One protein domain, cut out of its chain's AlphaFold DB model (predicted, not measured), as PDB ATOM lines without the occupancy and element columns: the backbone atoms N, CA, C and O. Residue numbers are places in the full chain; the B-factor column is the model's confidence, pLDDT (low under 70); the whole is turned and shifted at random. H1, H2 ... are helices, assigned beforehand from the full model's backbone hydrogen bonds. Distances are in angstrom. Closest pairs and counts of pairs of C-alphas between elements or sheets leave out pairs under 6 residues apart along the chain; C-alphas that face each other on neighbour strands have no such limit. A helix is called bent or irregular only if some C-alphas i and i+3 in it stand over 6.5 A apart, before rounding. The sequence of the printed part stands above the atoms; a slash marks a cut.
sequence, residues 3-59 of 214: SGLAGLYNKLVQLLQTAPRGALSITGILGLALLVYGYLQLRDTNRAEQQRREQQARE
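Overview. This is residues 3 to 59 of the 214 residues of the protein "Predicted protein" of Chlamydomonas reinhardtii (UniProt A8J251). Two helices of unequal length make an open, lopsided U: the shorter, H1, leads into a loop at the base of the U, and the chain then folds back along the longer, H2. The two arms lie apart with an empty gap between them, and H2 runs on well past the level where H1 begins. The printed part has 57 residues, with two named helices in the order H1, H2 and no named strand; its class is all helix. It is extended, with a radius of gyration of the C-alphas of 17.4 A, and the C-alphas span 57 by 27 by 5 A.

Arrangement. H1, residues 3 to 18, is joined by a short link of 7 residues to H2, residues 26 to 59. H1 and H2 are apart, with no C-alpha of the one within 8 A of the other. Residues 3 to 15, which belong to H1, stand free; so do residues 17 to 23 and residues 25 to 59, of which 26 to 59 belong to H2. In H2 every O i to N i+4 pair is within hydrogen-bond range; in H1 11 of 12 are.

Along the chain. H1 begins at C-alpha 3, at (170.936, 231.908, 103.323), and measures 23.4 A from first to last C-alpha. H2 begins at C-alpha 26, at (162.226, 235.765, 73.434), and ends at C-alpha 59, at (140.253, 215.621, 112.436), 49.1 A away. Neither helix is bent.

Size, cuts and confidence. The two C-alphas farthest apart are those of Arg 21 and Glu 59, at 57.0 A. The printed part has no cut and no long link. Its mean pLDDT is 75.7; residues 3 to 6, residue 16 and residues 19 to 26 are under 70.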
ATOM      1  N   SER A   3     169.651 231.948 104.045       53.88
ATOM      2  CA  SER A   3     170.936 231.908 103.323       53.88
ATOM      3  C   SER A   3     170.851 231.375 101.885       53.88
ATOM      4  O   SER A   3     171.705 231.701 101.064       53.88
ATOM      5  N   GLY A   4     169.818 230.594 101.547       56.53
ATOM      6  CA  GLY A   4     169.662 230.013 100.205       56.53
ATOM      7  C   GLY A   4     169.222 231.022  99.138       56.53
ATOM      8  O   GLY A   4     169.716 230.988  98.013       56.53
ATOM      9  N   LEU A   5     168.341 231.961  99.500       54.03
ATOM     10  CA  LEU A   5     167.790 232.963  98.578       54.03
ATOM     11  C   LEU A   5     168.821 234.027  98.179       54.03
ATOM     12  O   LEU A   5     168.901 234.384  97.007       54.03
ATOM     13  N   ALA A   6     169.654 234.478  99.122       67.00
ATOM     14  CA  ALA A   6     170.714 235.452  98.850       67.00
ATOM     15  C   ALA A   6     171.801 234.888  97.915       67.00
ATOM     16  O   ALA A   6     172.281 235.578  97.016       67.00
ATOM     17  N   GLY A   7     172.153 233.606  98.079       73.44
ATOM     18  CA  GLY A   7     173.108 232.923  97.202       73.44
ATOM     19  C   GLY A   7     172.574 232.704  95.784       73.44
ATOM     20  O   GLY A   7     173.316 232.875  94.815       73.44
ATOM     21  N   LEU A   8     171.285 232.373  95.651       70.50
ATOM     22  CA  LEU A   8     170.630 232.257  94.345       70.50
ATOM     23  C   LEU A   8     170.552 233.610  93.635       70.50
ATOM     24  O   LEU A   8     170.858 233.682  92.448       70.50
ATOM     25  N   TYR A   9     170.206 234.673  94.367       74.75
ATOM     26  CA  TYR A   9     170.126 236.031  93.836       74.75
ATOM     27  C   TYR A   9     171.468 236.496  93.257       74.75
ATOM     28  O   TYR A   9     171.523 236.906  92.101       74.75
ATOM     29  N   ASN A  10     172.566 236.335  94.002       78.31
ATOM     30  CA  ASN A  10     173.895 236.736  93.530       78.31
ATOM     31  C   ASN A  10     174.344 235.954  92.286       78.31
ATOM     32  O   ASN A  10     174.917 236.546  91.373       78.31
ATOM     33  N   LYS A  11     174.035 234.652  92.197       74.69
ATOM     34  CA  LYS A  11     174.311 233.859  90.985       74.69
ATOM     35  C   LYS A  11     173.482 234.316  89.784       74.69
ATOM     36  O   LYS A  11     174.001 234.362  88.673       74.69
ATOM     37  N   LEU A  12     172.216 234.673  90.000       71.25
ATOM     38  CA  LEU A  12     171.321 235.168  88.951       71.25
ATOM     39  C   LEU A  12     171.776 236.531  88.415       71.25
ATOM     40  O   LEU A  12     171.823 236.733  87.205       71.25
ATOM     41  N   VAL A  13     172.183 237.434  89.313       76.50
ATOM     42  CA  VAL A  13     172.756 238.742  88.962       76.50
ATOM     43  C   VAL A  13     174.049 238.571  88.168       76.50
ATOM     44  O   VAL A  13     174.221 239.220  87.139       76.50
ATOM     45  N   GLN A  14     174.927 237.661  88.592       77.38
ATOM     46  CA  GLN A  14     176.185 237.398  87.896       77.38
ATOM     47  C   GLN A  14     175.949 236.840  86.483       77.38
ATOM     48  O   GLN A  14     176.564 237.313  85.532       77.38
ATOM     49  N   LEU A  15     174.999 235.910  86.322       71.19
ATOM     50  CA  LEU A  15     174.617 235.354  85.018       71.19
ATOM     51  C   LEU A  15     174.018 236.410  84.081       71.19
ATOM     52  O   LEU A  15     174.363 236.441  82.900       71.19
ATOM     53  N   LEU A  16     173.167 237.298  84.605       66.00
ATOM     54  CA  LEU A  16     172.587 238.414  83.849       66.00
ATOM     55  C   LEU A  16     173.644 239.437  83.414       66.00
ATOM     56  O   LEU A  16     173.549 239.980  82.316       66.00
ATOM     57  N   GLN A  17     174.659 239.683  84.244       71.06
ATOM     58  CA  GLN A  17     175.736 240.632  83.946       71.06
ATOM     59  C   GLN A  17     176.747 240.096  82.926       71.06
ATOM     60  O   GLN A  17     177.315 240.878  82.167       71.06
ATOM     61  N   THR A  18     176.965 238.780  82.880       74.00
ATOM     62  CA  THR A  18     177.881 238.146  81.916       74.00
ATOM     63  C   THR A  18     177.213 237.752  80.596       74.00
ATOM     64  O   THR A  18     177.890 237.275  79.686       74.00
ATOM     65  N   ALA A  19     175.893 237.921  80.473       63.47
ATOM     66  CA  ALA A  19     175.153 237.519  79.283       63.47
ATOM     67  C   ALA A  19     175.422 238.476  78.096       63.47
ATOM     68  O   ALA A  19     175.301 239.696  78.245       63.47
ATOM     69  N   PRO A  20     175.765 237.962  76.897       64.75
ATOM     70  CA  PRO A  20     176.008 238.797  75.724       64.75
ATOM     71  C   PRO A  20     174.747 239.574  75.310       64.75
ATOM     72  O   PRO A  20     173.620 239.087  75.440       64.75
ATOM     73  N   ARG A  21     174.922 240.802  74.800       56.75
ATOM     74  CA  ARG A  21     173.812 241.680  74.381       56.75
ATOM     75  C   ARG A  21     173.026 241.011  73.243       56.75
ATOM     76  O   ARG A  21     173.536 240.890  72.137       56.75
ATOM     77  N   GLY A  22     171.809 240.549  73.551       58.22
ATOM     78  CA  GLY A  22     170.945 239.751  72.664       58.22
ATOM     79  C   GLY A  22     170.563 238.364  73.211       58.22
ATOM     80  O   GLY A  22     169.640 237.745  72.692       58.22
ATOM     81  N   ALA A  23     171.214 237.892  74.283       54.31
ATOM     82  CA  ALA A  23     170.931 236.595  74.915       54.31
ATOM     83  C   ALA A  23     169.612 236.554  75.713       54.31
ATOM     84  O   ALA A  23     169.065 235.480  75.946       54.31
ATOM     85  N   LEU A  24     169.057 237.717  76.069       55.06
ATOM     86  CA  LEU A  24     167.661 237.876  76.501       55.06
ATOM     87  C   LEU A  24     166.734 237.896  75.277       55.06
ATOM     88  O   LEU A  24     165.923 238.801  75.094       55.06
ATOM     89  N   SER A  25     166.899 236.918  74.388       67.06
ATOM     90  CA  SER A  25     165.955 236.702  73.302       67.06
ATOM     91  C   SER A  25     164.619 236.225  73.885       67.06
ATOM     92  O   SER A  25     164.523 235.842  75.056       67.06
ATOM     93  N   ILE A  26     163.572 236.226  73.060       68.00
ATOM     94  CA  ILE A  26     162.226 235.765  73.434       68.00
ATOM     95  C   ILE A  26     162.278 234.393  74.136       68.00
ATOM     96  O   ILE A  26     161.511 234.165  75.066       68.00
ATOM     97  N   THR A  27     163.223 233.512  73.783       73.81
ATOM     98  CA  THR A  27     163.379 232.189  74.410       73.81
ATOM     99  C   THR A  27     163.876 232.243  75.858       73.81
ATOM    100  O   THR A  27     163.455 231.416  76.662       73.81
ATOM    101  N   GLY A  28     164.706 233.223  76.231       75.62
ATOM    102  CA  GLY A  28     165.154 233.418  77.615       75.62
ATOM    103  C   GLY A  28     164.030 233.913  78.529       75.62
ATOM    104  O   GLY A  28     163.861 233.411  79.641       75.62
ATOM    105  N   ILE A  29     163.207 234.843  78.029       80.56
ATOM    106  CA  ILE A  29     162.017 235.335  78.741       80.56
ATOM    107  C   ILE A  29     160.974 234.215  78.863       80.56
ATOM    108  O   ILE A  29     160.426 234.006  79.944       80.56
ATOM    109  N   LEU A  30     160.750 233.448  77.790       80.44
ATOM    110  CA  LEU A  30     159.817 232.319  77.784       80.44
ATOM    111  C   LEU A  30     160.259 231.202  78.747       80.44
ATOM    112  O   LEU A  30     159.439 230.661  79.483       80.44
ATOM    113  N   GLY A  31     161.559 230.891  78.786       82.75
ATOM    114  CA  GLY A  31     162.122 229.899  79.703       82.75
ATOM    115  C   GLY A  31     161.983 230.305  81.171       82.75
ATOM    116  O   GLY A  31     161.587 229.490  82.002       82.75
ATOM    117  N   LEU A  32     162.233 231.579  81.493       84.94
ATOM    118  CA  LEU A  32     162.032 232.099  82.846       84.94
ATOM    119  C   LEU A  32     160.545 232.119  83.230       84.94
ATOM    120  O   LEU A  32     160.207 231.741  84.349       84.94
ATOM    121  N   ALA A  33     159.655 232.483  82.303       83.75
ATOM    122  CA  ALA A  33     158.211 232.437  82.522       83.75
ATOM    123  C   ALA A  33     157.715 231.008  82.805       83.75
ATOM    124  O   ALA A  33     156.950 230.813  83.747       83.75
ATOM    125  N   LEU A  34     158.195 230.004  82.062       87.81
ATOM    126  CA  LEU A  34     157.877 228.592  82.311       87.81
ATOM    127  C   LEU A  34     158.397 228.108  83.666       87.81
ATOM    128  O   LEU A  34     157.698 227.376  84.363       87.81
ATOM    129  N   LEU A  35     159.597 228.532  84.065       89.38
ATOM    130  CA  LEU A  35     160.181 228.160  85.354       89.38
ATOM    131  C   LEU A  35     159.404 228.791  86.518       89.38
ATOM    132  O   LEU A  35     159.093 228.107  87.492       89.38
ATOM    133  N   VAL A  36     159.028 230.068  86.397       89.69
ATOM    134  CA  VAL A  36     158.174 230.757  87.376       89.69
ATOM    135  C   VAL A  36     156.789 230.114  87.436       89.69
ATOM    136  O   VAL A  36     156.302 229.848  88.532       89.69
ATOM    137  N   TYR A  37     156.177 229.811  86.289       90.56
ATOM    138  CA  TYR A  37     154.881 229.135  86.231       90.56
ATOM    139  C   TYR A  37     154.939 227.752  86.891       90.56
ATOM    140  O   TYR A  37     154.130 227.456  87.767       90.56
ATOM    141  N   GLY A  38     155.949 226.943  86.554       89.31
ATOM    142  CA  GLY A  38     156.171 225.640  87.179       89.31
ATOM    143  C   GLY A  38     156.402 225.744  88.689       89.31
ATOM    144  O   GLY A  38     155.851 224.954  89.450       89.31
ATOM    145  N   TYR A  39     157.148 226.754  89.149       91.81
ATOM    146  CA  TYR A  39     157.356 227.003  90.577       91.81
ATOM    147  C   TYR A  39     156.063 227.396  91.302       91.81
ATOM    148  O   TYR A  39     155.810 226.899  92.399       91.81
ATOM    149  N   LEU A  40     155.235 228.263  90.710       88.81
ATOM    150  CA  LEU A  40     153.946 228.650  91.288       88.81
ATOM    151  C   LEU A  40     152.992 227.454  91.355       88.81
ATOM    152  O   LEU A  40     152.431 227.193  92.415       88.81
ATOM    153  N   GLN A  41     152.910 226.664  90.283       86.19
ATOM    154  CA  GLN A  41     152.085 225.460  90.246       86.19
ATOM    155  C   GLN A  41     152.517 224.444  91.316       86.19
ATOM    156  O   GLN A  41     151.675 223.904  92.030       86.19
ATOM    157  N   LEU A  42     153.829 224.239  91.491       84.12
ATOM    158  CA  LEU A  42     154.368 223.356  92.529       84.12
ATOM    159  C   LEU A  42     154.153 223.914  93.947       84.12
ATOM    160  O   LEU A  42     154.009 223.171  94.915       84.12
ATOM    161  N   ARG A  43     154.175 225.238  94.109       86.69
ATOM    162  CA  ARG A  43     153.912 225.887  95.397       86.69
ATOM    163  C   ARG A  43     152.454 225.714  95.809       86.69
ATOM    164  O   ARG A  43     152.191 225.468  96.985       86.69
ATOM    165  N   ASP A  44     151.534 225.842  94.863       83.88
ATOM    166  CA  ASP A  44     150.105 225.722  95.130       83.88
ATOM    167  C   ASP A  44     149.710 224.274  95.441       83.88
ATOM    168  O   ASP A  44     148.966 224.047  96.395       83.88
ATOM    169  N   THR A  45     150.292 223.282  94.755       82.56
ATOM    170  CA  THR A  45     150.091 221.866  95.114       82.56
ATOM    171  C   THR A  45     150.629 221.543  96.504       82.56
ATOM    172  O   THR A  45     149.916 220.947  97.306       82.56
ATOM    173  N   ASN A  46     151.841 221.997  96.844       82.12
ATOM    174  CA  ASN A  46     152.412 221.782  98.178       82.12
ATOM    175  C   ASN A  46     151.565 222.429  99.285       82.12
ATOM    176  O   ASN A  46     151.393 221.838 100.349       82.12
ATOM    177  N   ARG A  47     151.011 223.625  99.045       81.88
ATOM    178  CA  ARG A  47     150.086 224.277  99.985       81.88
ATOM    179  C   ARG A  47     148.801 223.481 100.158       81.88
ATOM    180  O   ARG A  47     148.390 223.279 101.294       81.88
ATOM    181  N   ALA A  48     148.204 223.011  99.065       79.31
ATOM    182  CA  ALA A  48     146.995 222.197  99.114       79.31
ATOM    183  C   ALA A  48     147.237 220.868  99.853       79.31
ATOM    184  O   ALA A  48     146.428 220.462 100.683       79.31
ATOM    185  N   GLU A  49     148.372 220.205  99.615       81.94
ATOM    186  CA  GLU A  49     148.757 219.001 100.360       81.94
ATOM    187  C   GLU A  49     149.003 219.284 101.839       81.94
ATOM    188  O   GLU A  49     148.574 218.509 102.694       81.94
ATOM    189  N   GLN A  50     149.683 220.384 102.158       82.25
ATOM    190  CA  GLN A  50     149.946 220.767 103.537       82.25
ATOM    191  C   GLN A  50     148.640 221.085 104.277       82.25
ATOM    192  O   GLN A  50     148.442 220.584 105.379       82.25
ATOM    193  N   GLN A  51     147.720 221.812 103.641       81.25
ATOM    194  CA  GLN A  51     146.377 222.067 104.166       81.25
ATOM    195  C   GLN A  51     145.609 220.765 104.406       81.25
ATOM    196  O   GLN A  51     145.078 220.575 105.495       81.25
ATOM    197  N   ARG A  52     145.625 219.824 103.450       79.75
ATOM    198  CA  ARG A  52     145.009 218.495 103.620       79.75
ATOM    199  C   ARG A  52     145.612 217.722 104.792       79.75
ATOM    200  O   ARG A  52     144.877 217.123 105.567       79.75
ATOM    201  N   ARG A  53     146.939 217.740 104.956       79.88
ATOM    202  CA  ARG A  53     147.619 217.068 106.079       79.88
ATOM    203  C   ARG A  53     147.277 217.709 107.419       79.88
ATOM    204  O   ARG A  53     147.049 216.996 108.391       79.88
ATOM    205  N   GLU A  54     147.248 219.037 107.478       81.19
ATOM    206  CA  GLU A  54     146.858 219.781 108.678       81.19
ATOM    207  C   GLU A  54     145.389 219.523 109.035       81.19
ATOM    208  O   GLU A  54     145.078 219.295 110.204       81.19
ATOM    209  N   GLN A  55     144.505 219.475 108.036       75.25
ATOM    210  CA  GLN A  55     143.095 219.129 108.201       75.25
ATOM    211  C   GLN A  55     142.935 217.702 108.738       75.25
ATOM    212  O   GLN A  55     142.345 217.512 109.801       75.25
ATOM    213  N   GLN A  56     143.572 216.719 108.098       77.06
ATOM    214  CA  GLN A  56     143.566 215.327 108.556       77.06
ATOM    215  C   GLN A  56     144.136 215.178 109.975       77.06
ATOM    216  O   GLN A  56     143.647 214.374 110.769       77.06
ATOM    217  N   ALA A  57     145.168 215.947 110.335       74.50
ATOM    218  CA  ALA A  57     145.732 215.927 111.682       74.50
ATOM    219  C   ALA A  57     144.754 216.484 112.730       74.50
ATOM    220  O   ALA A  57     144.635 215.915 113.816       74.50
ATOM    221  N   ARG A  58     144.026 217.559 112.406       73.69
ATOM    222  CA  ARG A  58     143.002 218.148 113.286       73.69
ATOM    223  C   ARG A  58     141.807 217.228 113.468       73.69
ATOM    224  O   ARG A  58     141.362 217.048 114.599       73.69
ATOM    225  N   GLU A  59     141.324 216.620 112.390       72.06
ATOM    226  CA  GLU A  59     140.253 215.621 112.436       72.06
ATOM    227  C   GLU A  59     140.631 214.476 113.366       72.06
ATOM    228  O   GLU A  59     139.917 214.193 114.329       72.06
TER     229      GLU A  59